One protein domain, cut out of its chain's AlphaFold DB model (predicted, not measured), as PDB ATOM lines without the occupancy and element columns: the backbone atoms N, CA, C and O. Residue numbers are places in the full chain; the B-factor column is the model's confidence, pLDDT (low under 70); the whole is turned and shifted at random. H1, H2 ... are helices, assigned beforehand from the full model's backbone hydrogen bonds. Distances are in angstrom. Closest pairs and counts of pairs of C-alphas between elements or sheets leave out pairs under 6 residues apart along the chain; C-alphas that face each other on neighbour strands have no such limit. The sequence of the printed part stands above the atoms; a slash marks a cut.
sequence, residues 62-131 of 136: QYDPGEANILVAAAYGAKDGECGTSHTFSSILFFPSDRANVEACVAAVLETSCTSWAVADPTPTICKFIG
ATOM      1  N   GLN A  62      14.711  -9.620 -23.678       90.38
ATOM      2  CA  GLN A  62      15.859  -9.448 -24.558       90.38
ATOM      3  C   GLN A  62      16.227  -7.971 -24.665       90.38
ATOM      4  O   GLN A  62      15.360  -7.100 -24.589       90.38
ATOM      5  N   TYR A  63      17.515  -7.705 -24.824       91.56
ATOM      6  CA  TYR A  63      18.005  -6.411 -25.268       91.56
ATOM      7  C   TYR A  63      18.026  -6.372 -26.793       91.56
ATOM      8  O   TYR A  63      18.400  -7.356 -27.444       91.56
ATOM      9  N   ASP A  64      17.660  -5.218 -27.351       92.25
ATOM     10  CA  ASP A  64      17.982  -4.898 -28.738       92.25
ATOM     11  C   ASP A  64      19.515  -4.896 -28.915       92.25
ATOM     12  O   ASP A  64      20.231  -4.532 -27.971       92.25
ATOM     13  N   PRO A  65      20.051  -5.288 -30.086       90.75
ATOM     14  CA  PRO A  65      21.492  -5.304 -30.301       90.75
ATOM     15  C   PRO A  65      22.165  -3.960 -29.991       90.75
ATOM     16  O   PRO A  65      23.257  -3.943 -29.425       90.75
ATOM     17  N   GLY A  66      21.522  -2.831 -30.312       90.69
ATOM     18  CA  GLY A  66      22.070  -1.505 -30.024       90.69
ATOM     19  C   GLY A  66      22.219  -1.244 -28.525       90.69
ATOM     20  O   GLY A  66      23.273  -0.799 -28.076       90.69
ATOM     21  N   GLU A  67      21.195  -1.578 -27.742       93.00
ATOM     22  CA  GLU A  67      21.204  -1.403 -26.286       93.00
ATOM     23  C   GLU A  67      22.236  -2.321 -25.618       93.00
ATOM     24  O   GLU A  67      23.033  -1.865 -24.796       93.00
ATOM     25  N   ALA A  68      22.289  -3.593 -26.028       93.19
ATOM     26  CA  ALA A  68      23.262  -4.549 -25.508       93.19
ATOM     27  C   ALA A  68      24.707  -4.107 -25.791       93.19
ATOM     28  O   ALA A  68      25.549  -4.146 -24.893       93.19
ATOM     29  N   ASN A  69      24.990  -3.636 -27.012       92.31
ATOM     30  CA  ASN A  69      26.312  -3.130 -27.383       92.31
ATOM     31  C   ASN A  69      26.730  -1.934 -26.522       92.31
ATOM     32  O   ASN A  69      27.868  -1.893 -26.061       92.31
ATOM     33  N   ILE A  70      25.822  -0.985 -26.270       93.56
ATOM     34  CA  ILE A  70      26.111   0.190 -25.434       93.56
ATOM     35  C   ILE A  70      26.432  -0.229 -23.999       93.56
ATOM     36  O   ILE A  70      27.413   0.251 -23.435       93.56
ATOM     37  N   LEU A  71      25.640  -1.128 -23.409       94.50
ATOM     38  CA  LEU A  71      25.847  -1.588 -22.032       94.50
ATOM     39  C   LEU A  71      27.192  -2.291 -21.861       94.50
ATOM     40  O   LEU A  71      27.938  -1.985 -20.931       94.50
ATOM     41  N   VAL A  72      27.517  -3.206 -22.776       93.75
ATOM     42  CA  VAL A  72      28.795  -3.917 -22.749       93.75
ATOM     43  C   VAL A  72      29.939  -2.924 -22.965       93.75
ATOM     44  O   VAL A  72      30.829  -2.848 -22.123       93.75
ATOM     45  N   ALA A  73      29.900  -2.095 -24.011       92.69
ATOM     46  CA  ALA A  73      30.956  -1.116 -24.284       92.69
ATOM     47  C   ALA A  73      31.184  -0.145 -23.110       92.69
ATOM     48  O   ALA A  73      32.328   0.163 -22.777       92.69
ATOM     49  N   ALA A  74      30.114   0.295 -22.439       94.31
ATOM     50  CA  ALA A  74      30.207   1.150 -21.259       94.31
ATOM     51  C   ALA A  74      30.883   0.441 -20.077       94.31
ATOM     52  O   ALA A  74      31.742   1.034 -19.428       94.31
ATOM     53  N   ALA A  75      30.538  -0.824 -19.812       95.19
ATOM     54  CA  ALA A  75      31.176  -1.616 -18.761       95.19
ATOM     55  C   ALA A  75      32.679  -1.793 -19.019       95.19
ATOM     56  O   ALA A  75      33.489  -1.633 -18.108       95.19
ATOM     57  N   TYR A  76      33.056  -2.048 -20.273       92.38
ATOM     58  CA  TYR A  76      34.455  -2.146 -20.687       92.38
ATOM     59  C   TYR A  76      35.206  -0.827 -20.525       92.38
ATOM     60  O   TYR A  76      36.261  -0.806 -19.898       92.38
ATOM     61  N   GLY A  77      34.651   0.278 -21.026       93.00
ATOM     62  CA  GLY A  77      35.267   1.596 -20.882       93.00
ATOM     63  C   GLY A  77      35.416   2.016 -19.418       93.00
ATOM     64  O   GLY A  77      36.435   2.589 -19.037       93.00
ATOM     65  N   ALA A  78      34.436   1.680 -18.573       95.44
ATOM     66  CA  ALA A  78      34.536   1.884 -17.132       95.44
ATOM     67  C   ALA A  78      35.679   1.059 -16.529       95.44
ATOM     68  O   ALA A  78      36.448   1.584 -15.723       95.44
ATOM     69  N   LYS A  79      35.826  -0.203 -16.948       95.50
ATOM     70  CA  LYS A  79      36.869  -1.085 -16.429       95.50
ATOM     71  C   LYS A  79      38.273  -0.675 -16.862       95.50
ATOM     72  O   LYS A  79      39.195  -0.687 -16.051       95.50
ATOM     73  N   ASP A  80      38.421  -0.232 -18.103       94.88
ATOM     74  CA  ASP A  80      39.661   0.361 -18.602       94.88
ATOM     75  C   ASP A  80      40.041   1.626 -17.829       94.88
ATOM     76  O   ASP A  80      41.192   1.779 -17.413       94.88
ATOM     77  N   GLY A  81      39.061   2.489 -17.545       95.00
ATOM     78  CA  GLY A  81      39.259   3.662 -16.697       95.00
ATOM     79  C   GLY A  81      39.673   3.313 -15.263       95.00
ATOM     80  O   GLY A  81      40.533   3.986 -14.698       95.00
ATOM     81  N   GLU A  82      39.102   2.255 -14.683       96.81
ATOM     82  CA  GLU A  82      39.445   1.762 -13.342       96.81
ATOM     83  C   GLU A  82      40.871   1.199 -13.283       96.81
ATOM     84  O   GLU A  82      41.620   1.489 -12.349       96.81
ATOM     85  N   CYS A  83      41.256   0.407 -14.285       96.00
ATOM     86  CA  CYS A  83      42.525  -0.317 -14.298       96.00
ATOM     87  C   CYS A  83      43.678   0.444 -14.968       96.00
ATOM     88  O   CYS A  83      44.813  -0.034 -14.951       96.00
ATOM     89  N   GLY A  84      43.417   1.624 -15.542       94.88
ATOM     90  CA  GLY A  84      44.417   2.418 -16.259       94.88
ATOM     91  C   GLY A  84      44.889   1.762 -17.559       94.88
ATOM     92  O   GLY A  84      46.019   1.992 -17.992       94.88
ATOM     93  N   THR A  85      44.047   0.923 -18.158       91.94
ATOM     94  CA  THR A  85      44.300   0.234 -19.428       91.94
ATOM     95  C   THR A  85      43.485   0.869 -20.548       91.94
ATOM     96  O   THR A  85      42.625   1.714 -20.317       91.94
ATOM     97  N   SER A  86      43.778   0.490 -21.788       90.50
ATOM     98  CA  SER A  86      43.003   0.917 -22.949       90.50
ATOM     99  C   SER A  86      42.936  -0.241 -23.929       90.50
ATOM    100  O   SER A  86      43.907  -0.503 -24.638       90.50
ATOM    101  N   HIS A  87      41.794  -0.916 -23.970       88.50
ATOM    102  CA  HIS A  87      41.509  -1.973 -24.927       88.50
ATOM    103  C   HIS A  87      40.565  -1.455 -26.013       88.50
ATOM    104  O   HIS A  87      39.669  -0.643 -25.774       88.50
ATOM    105  N   THR A  88      40.756  -1.937 -27.239       85.38
ATOM    106  CA  THR A  88      39.874  -1.582 -28.352       85.38
ATOM    107  C   THR A  88      38.657  -2.500 -28.354       85.38
ATOM    108  O   THR A  88      38.765  -3.704 -28.586       85.38
ATOM    109  N   PHE A  89      37.475  -1.925 -28.130       81.69
ATOM    110  CA  PHE A  89      36.205  -2.633 -28.264       81.69
ATOM    111  C   PHE A  89      35.863  -2.837 -29.750       81.69
ATOM    112  O   PHE A  89      35.446  -1.896 -30.422       81.69
ATOM    113  N   SER A  90      36.044  -4.059 -30.264       77.62
ATOM    114  CA  SER A  90      35.764  -4.415 -31.673       77.62
ATOM    115  C   SER A  90      34.500  -5.277 -31.846       77.62
ATOM    116  O   SER A  90      34.075  -5.582 -32.959       77.62
ATOM    117  N   SER A  91      33.857  -5.682 -30.748       76.81
ATOM    118  CA  SER A  91      32.713  -6.592 -30.825       76.81
ATOM    119  C   SER A  91      31.417  -5.856 -31.166       76.81
ATOM    120  O   SER A  91      31.123  -4.815 -30.586       76.81
ATOM    121  N   ILE A  92      30.611  -6.422 -32.065       82.31
ATOM    122  CA  ILE A  92      29.268  -5.924 -32.369       82.31
ATOM    123  C   ILE A  92      28.296  -7.096 -32.266       82.31
ATOM    124  O   ILE A  92      28.388  -8.073 -33.009       82.31
ATOM    125  N   LEU A  93      27.341  -6.990 -31.349       87.69
ATOM    126  CA  LEU A  93      26.174  -7.859 -31.291       87.69
ATOM    127  C   LEU A  93      25.239  -7.490 -32.442       87.69
ATOM    128  O   LEU A  93      24.827  -6.336 -32.558       87.69
ATOM    129  N   PHE A  94      24.903  -8.467 -33.287       85.62
ATOM    130  CA  PHE A  94      23.996  -8.290 -34.432       85.62
ATOM    131  C   PHE A  94      22.583  -8.829 -34.181       85.62
ATOM    132  O   PHE A  94      21.681  -8.591 -34.981       85.62
ATOM    133  N   PHE A  95      22.377  -9.555 -33.080       87.06
ATOM    134  CA  PHE A  95      21.120 -10.235 -32.773       87.06
ATOM    135  C   PHE A  95      20.632  -9.891 -31.363       87.06
ATOM    136  O   PHE A  95      21.461  -9.640 -30.480       87.06
ATOM    137  N   PRO A  96      19.303  -9.878 -31.133       89.38
ATOM    138  CA  PRO A  96      18.752  -9.690 -29.801       89.38
ATOM    139  C   PRO A  96      19.353 -10.696 -28.827       89.38
ATOM    140  O   PRO A  96      19.419 -11.895 -29.111       89.38
ATOM    141  N   SER A  97      19.801 -10.194 -27.684       90.81
ATOM    142  CA  SER A  97      20.502 -10.988 -26.677       90.81
ATOM    143  C   SER A  97      19.662 -11.076 -25.413       90.81
ATOM    144  O   SER A  97      19.036 -10.100 -25.009       90.81
ATOM    145  N   ASP A  98      19.628 -12.251 -24.785       92.38
ATOM    146  CA  ASP A  98      18.862 -12.441 -23.553       92.38
ATOM    147  C   ASP A  98      19.422 -11.529 -22.443       92.38
ATOM    148  O   ASP A  98      20.628 -11.514 -22.183       92.38
ATOM    149  N   ARG A  99      18.534 -10.774 -21.785       93.50
ATOM    150  CA  ARG A  99      18.863  -9.733 -20.797       93.50
ATOM    151  C   ARG A  99      19.795 -10.245 -19.703       93.50
ATOM    152  O   ARG A  99      20.818  -9.628 -19.432       93.50
ATOM    153  N   ALA A 100      19.479 -11.420 -19.160       93.38
ATOM    154  CA  ALA A 100      20.272 -12.065 -18.119       93.38
ATOM    155  C   ALA A 100      21.718 -12.354 -18.560       93.38
ATOM    156  O   ALA A 100      22.638 -12.215 -17.761       93.38
ATOM    157  N   ASN A 101      21.940 -12.716 -19.830       93.38
ATOM    158  CA  ASN A 101      23.285 -13.010 -20.328       93.38
ATOM    159  C   ASN A 101      24.103 -11.724 -20.521       93.38
ATOM    160  O   ASN A 101      25.294 -11.708 -20.221       93.38
ATOM    161  N   VAL A 102      23.465 -10.645 -20.989       94.69
ATOM    162  CA  VAL A 102      24.110  -9.329 -21.128       94.69
ATOM    163  C   VAL A 102      24.474  -8.768 -19.754       94.69
ATOM    164  O   VAL A 102      25.607  -8.345 -19.550       94.69
ATOM    165  N   GLU A 103      23.556  -8.827 -18.791       95.81
ATOM    166  CA  GLU A 103      23.802  -8.375 -17.417       95.81
ATOM    167  C   GLU A 103      24.893  -9.199 -16.730       95.81
ATOM    168  O   GLU A 103      25.776  -8.631 -16.093       95.81
ATOM    169  N   ALA A 104      24.900 -10.522 -16.920       96.12
ATOM    170  CA  ALA A 104      25.965 -11.382 -16.411       96.12
ATOM    171  C   ALA A 104      27.327 -11.063 -17.049       96.12
ATOM    172  O   ALA A 104      28.343 -11.088 -16.359       96.12
ATOM    173  N   CYS A 105      27.362 -10.732 -18.344       95.50
ATOM    174  CA  CYS A 105      28.580 -10.266 -19.004       95.50
ATOM    175  C   CYS A 105      29.080  -8.943 -18.413       95.50
ATOM    176  O   CYS A 105      30.246  -8.850 -18.032       95.50
ATOM    177  N   VAL A 106      28.200  -7.949 -18.269       96.31
ATOM    178  CA  VAL A 106      28.535  -6.653 -17.660       96.31
ATOM    179  C   VAL A 106      29.064  -6.835 -16.237       96.31
ATOM    180  O   VAL A 106      30.109  -6.283 -15.899       96.31
ATOM    181  N   ALA A 107      28.395  -7.647 -15.420       97.44
ATOM    182  CA  ALA A 107      28.843  -7.941 -14.064       97.44
ATOM    183  C   ALA A 107      30.231  -8.600 -14.056       97.44
ATOM    184  O   ALA A 107      31.121  -8.135 -13.351       97.44
ATOM    185  N   ALA A 108      30.451  -9.616 -14.896       96.56
ATOM    186  CA  ALA A 108      31.735 -10.308 -14.973       96.56
ATOM    187  C   ALA A 108      32.887  -9.380 -15.395       96.56
ATOM    188  O   ALA A 108      33.997  -9.498 -14.875       96.56
ATOM    189  N   VAL A 109      32.637  -8.439 -16.310       95.69
ATOM    190  CA  VAL A 109      33.613  -7.409 -16.701       95.69
ATOM    191  C   VAL A 109      34.006  -6.554 -15.499       95.69
ATOM    192  O   VAL A 109      35.190  -6.408 -15.198       95.69
ATOM    193  N   LEU A 110      33.015  -6.034 -14.775       95.88
ATOM    194  CA  LEU A 110      33.249  -5.143 -13.642       95.88
ATOM    195  C   LEU A 110      33.905  -5.865 -12.453       95.88
ATOM    196  O   LEU A 110      34.747  -5.278 -11.774       95.88
ATOM    197  N   GLU A 111      33.586  -7.141 -12.235       96.56
ATOM    198  CA  GLU A 111      34.180  -7.976 -11.179       96.56
ATOM    199  C   GLU A 111      35.595  -8.478 -11.507       96.56
ATOM    200  O   GLU A 111      36.318  -8.921 -10.610       96.56
ATOM    201  N   THR A 112      36.027  -8.414 -12.770       95.50
ATOM    202  CA  THR A 112      37.360  -8.888 -13.161       95.50
ATOM    203  C   THR A 112      38.447  -8.052 -12.481       95.50
ATOM    204  O   THR A 112      38.386  -6.829 -12.442       95.50
ATOM    205  N   SER A 113      39.477  -8.681 -11.918       96.44
ATOM    206  CA  SER A 113      40.573  -7.931 -11.286       96.44
ATOM    207  C   SER A 113      41.430  -7.197 -12.325       96.44
ATOM    208  O   SER A 113      41.648  -7.720 -13.416       96.44
ATOM    209  N   CYS A 114      42.010  -6.041 -11.981       95.75
ATOM    210  CA  CYS A 114      42.880  -5.313 -12.913       95.75
ATOM    211  C   CYS A 114      44.116  -6.109 -13.355       95.75
ATOM    212  O   CYS A 114      44.588  -5.950 -14.476       95.75
ATOM    213  N   THR A 115      44.609  -7.026 -12.520       94.50
ATOM    214  CA  THR A 115      45.686  -7.950 -12.903       94.50
ATOM    215  C   THR A 115      45.261  -8.928 -13.993       94.50
ATOM    216  O   THR A 115      46.062  -9.252 -14.861       94.50
ATOM    217  N   SER A 116      44.010  -9.393 -13.962       93.44
ATOM    218  CA  SER A 116      43.444 -10.259 -15.004       93.44
ATOM    219  C   SER A 116      42.996  -9.470 -16.233       93.44
ATOM    220  O   SER A 116      42.904 -10.041 -17.312       93.44
ATOM    221  N   TRP A 117      42.717  -8.179 -16.060       94.56
ATOM    222  CA  TRP A 117      42.293  -7.269 -17.118       94.56
ATOM    223  C   TRP A 117      43.457  -6.764 -17.980       94.56
ATOM    224  O   TRP A 117      43.272  -6.470 -19.151       94.56
ATOM    225  N   ALA A 118      44.668  -6.681 -17.422       91.69
ATOM    226  CA  ALA A 118      45.871  -6.205 -18.108       91.69
ATOM    227  C   ALA A 118      46.497  -7.260 -19.049       91.69
ATOM    228  O   ALA A 118      47.691  -7.560 -18.971       91.69
ATOM    229  N   VAL A 119      45.687  -7.854 -19.921       90.25
ATOM    230  CA  VAL A 119      46.087  -8.852 -20.926       90.25
ATOM    231  C   VAL A 119      45.492  -8.480 -22.284       90.25
ATOM    232  O   VAL A 119      44.551  -7.704 -22.340       90.25
ATOM    233  N   ALA A 120      46.010  -9.045 -23.379       85.44
ATOM    234  CA  ALA A 120      45.548  -8.703 -24.732       85.44
ATOM    235  C   ALA A 120      44.036  -8.928 -24.935       85.44
ATOM    236  O   ALA A 120      43.350  -8.071 -25.477       85.44
ATOM    237  N   ASP A 121      43.511 -10.056 -24.441       88.44
ATOM    238  CA  ASP A 121      42.079 -10.365 -24.456       88.44
ATOM    239  C   ASP A 121      41.570 -10.625 -23.027       88.44
ATOM    240  O   ASP A 121      41.661 -11.758 -22.537       88.44
ATOM    241  N   PRO A 122      41.034  -9.601 -22.334       89.81
ATOM    242  CA  PRO A 122      40.517  -9.743 -20.976       89.81
ATOM    243  C   PRO A 122      39.063 -10.243 -20.929       89.81
ATOM    244  O   PRO A 122      38.430 -10.227 -19.873       89.81
ATOM    245  N   THR A 123      38.496 -10.668 -22.061       90.56
ATOM    246  CA  THR A 123      37.062 -10.951 -22.192       90.56
ATOM    247  C   THR A 123      36.615 -12.128 -21.331       90.56
ATOM    248  O   THR A 123      37.038 -13.267 -21.579       90.56
ATOM    249  N   PRO A 124      35.672 -11.919 -20.394       92.12
ATOM    250  CA  PRO A 124      35.093 -13.010 -19.627       92.12
ATOM    251  C   PRO A 124      34.392 -14.031 -20.529       92.12
ATOM    252  O   PRO A 124      33.735 -13.681 -21.511       92.12
ATOM    253  N   THR A 125      34.457 -15.316 -20.173       91.62
ATOM    254  CA  THR A 125      33.844 -16.403 -20.961       91.62
ATOM    255  C   THR A 125      32.347 -16.193 -21.208       91.62
ATOM    256  O   THR A 125      31.847 -16.518 -22.282       91.62
ATOM    257  N   ILE A 126      31.634 -15.602 -20.245       91.25
ATOM    258  CA  ILE A 126      30.206 -15.290 -20.373       91.25
ATOM    259  C   ILE A 126      29.926 -14.249 -21.472       91.25
ATOM    260  O   ILE A 126      28.923 -14.350 -22.173       91.25
ATOM    261  N   CYS A 127      30.841 -13.303 -21.691       92.00
ATOM    262  CA  CYS A 127      30.746 -12.333 -22.779       92.00
ATOM    263  C   CYS A 127      31.002 -13.010 -24.132       92.00
ATOM    264  O   CYS A 127      30.257 -12.799 -25.089       92.00
ATOM    265  N   LYS A 128      31.969 -13.936 -24.196       90.19
ATOM    266  CA  LYS A 128      32.222 -14.740 -25.407       90.19
ATOM    267  C   LYS A 128      31.005 -15.566 -25.822       90.19
ATOM    268  O   LYS A 128      30.734 -15.699 -27.011       90.19
ATOM    269  N   PHE A 129      30.238 -16.073 -24.857       87.19
ATOM    270  CA  PHE A 129      29.025 -16.854 -25.120       87.19
ATOM    271  C   PHE A 129      27.946 -16.065 -25.879       87.19
ATOM    272  O   PHE A 129      27.244 -16.636 -26.710       87.19
ATOM    273  N   ILE A 130      27.835 -14.757 -25.634       88.06
ATOM    274  CA  ILE A 130      26.912 -13.885 -26.375       88.06
ATOM    275  C   ILE A 130      27.528 -13.321 -27.664       88.06
ATOM    276  O   ILE A 130      26.868 -12.563 -28.361       88.06
ATOM    277  N   GLY A 131      28.757 -13.710 -28.020       85.12
ATOM    278  CA  GLY A 131      29.440 -13.258 -29.236       85.12
ATOM    279  C   GLY A 131      30.259 -11.977 -29.066       85.12
ATOM    280  O   GLY A 131      30.712 -11.414 -30.061       85.12
TER     281      GLY A 131
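Overview. This is residues 62 to 131 of the 136 residues of an uncharacterized protein of Spirochaetaceae bacterium (UniProt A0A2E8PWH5). What is the main picture? Two helices, H1 and H2, lie side by side and run the same way, and residues 84 to 98 lead back along their length. Short H4 packs on H2, and short H3 lies near the end of H1. What is printed? The printed part has 70 residues with four named helices, H1 to H4 in order, and no named strand: all helix. It is compact, radius of gyration of the C-alphas 11.4 A, but elongated, 32 by 18 by 17 A.

Arrangement. How do the long helices stand? H1, residues 65 to 83, touches H2, residues 99 to 111, at a shallow tilt of 9 degrees; their closest C-alphas, Val 72 and Val 106, are 5.8 A apart. Where are the others? H4, residues 125 to 129, touches H2, closest C-alphas Cys 105 and Cys 127 at 4.8 A, and is apart from H1. H3, residues 114 to 117, only just touches H1, with 3 pairs of C-alphas within 8 A, at residues 82 to 83 alone; the closest C-alphas are Cys 83 and Cys 114, 5.2 A. Are the backbones bonded? Every O i to N i+4 pair is within hydrogen-bond range in H1, H2 and H4; H3 is too short for one.

Along the chain. How long are H1 and H2? First to last C-alpha, 26.9 A and 18.2 A. Where are the anchors? C-alpha 65 is at (21.492, -5.304, -30.301) and C-alpha 129 at (29.025, -16.854, -25.120).

Size, cuts and confidence. How large is it? The C-alphas farthest apart, Gln 62 and Thr 115, are 32.1 A apart, and the printed part has no cut. Which link is long? H1 to H2, 15 residues. Is confidence low anywhere? No printed residue is under 70.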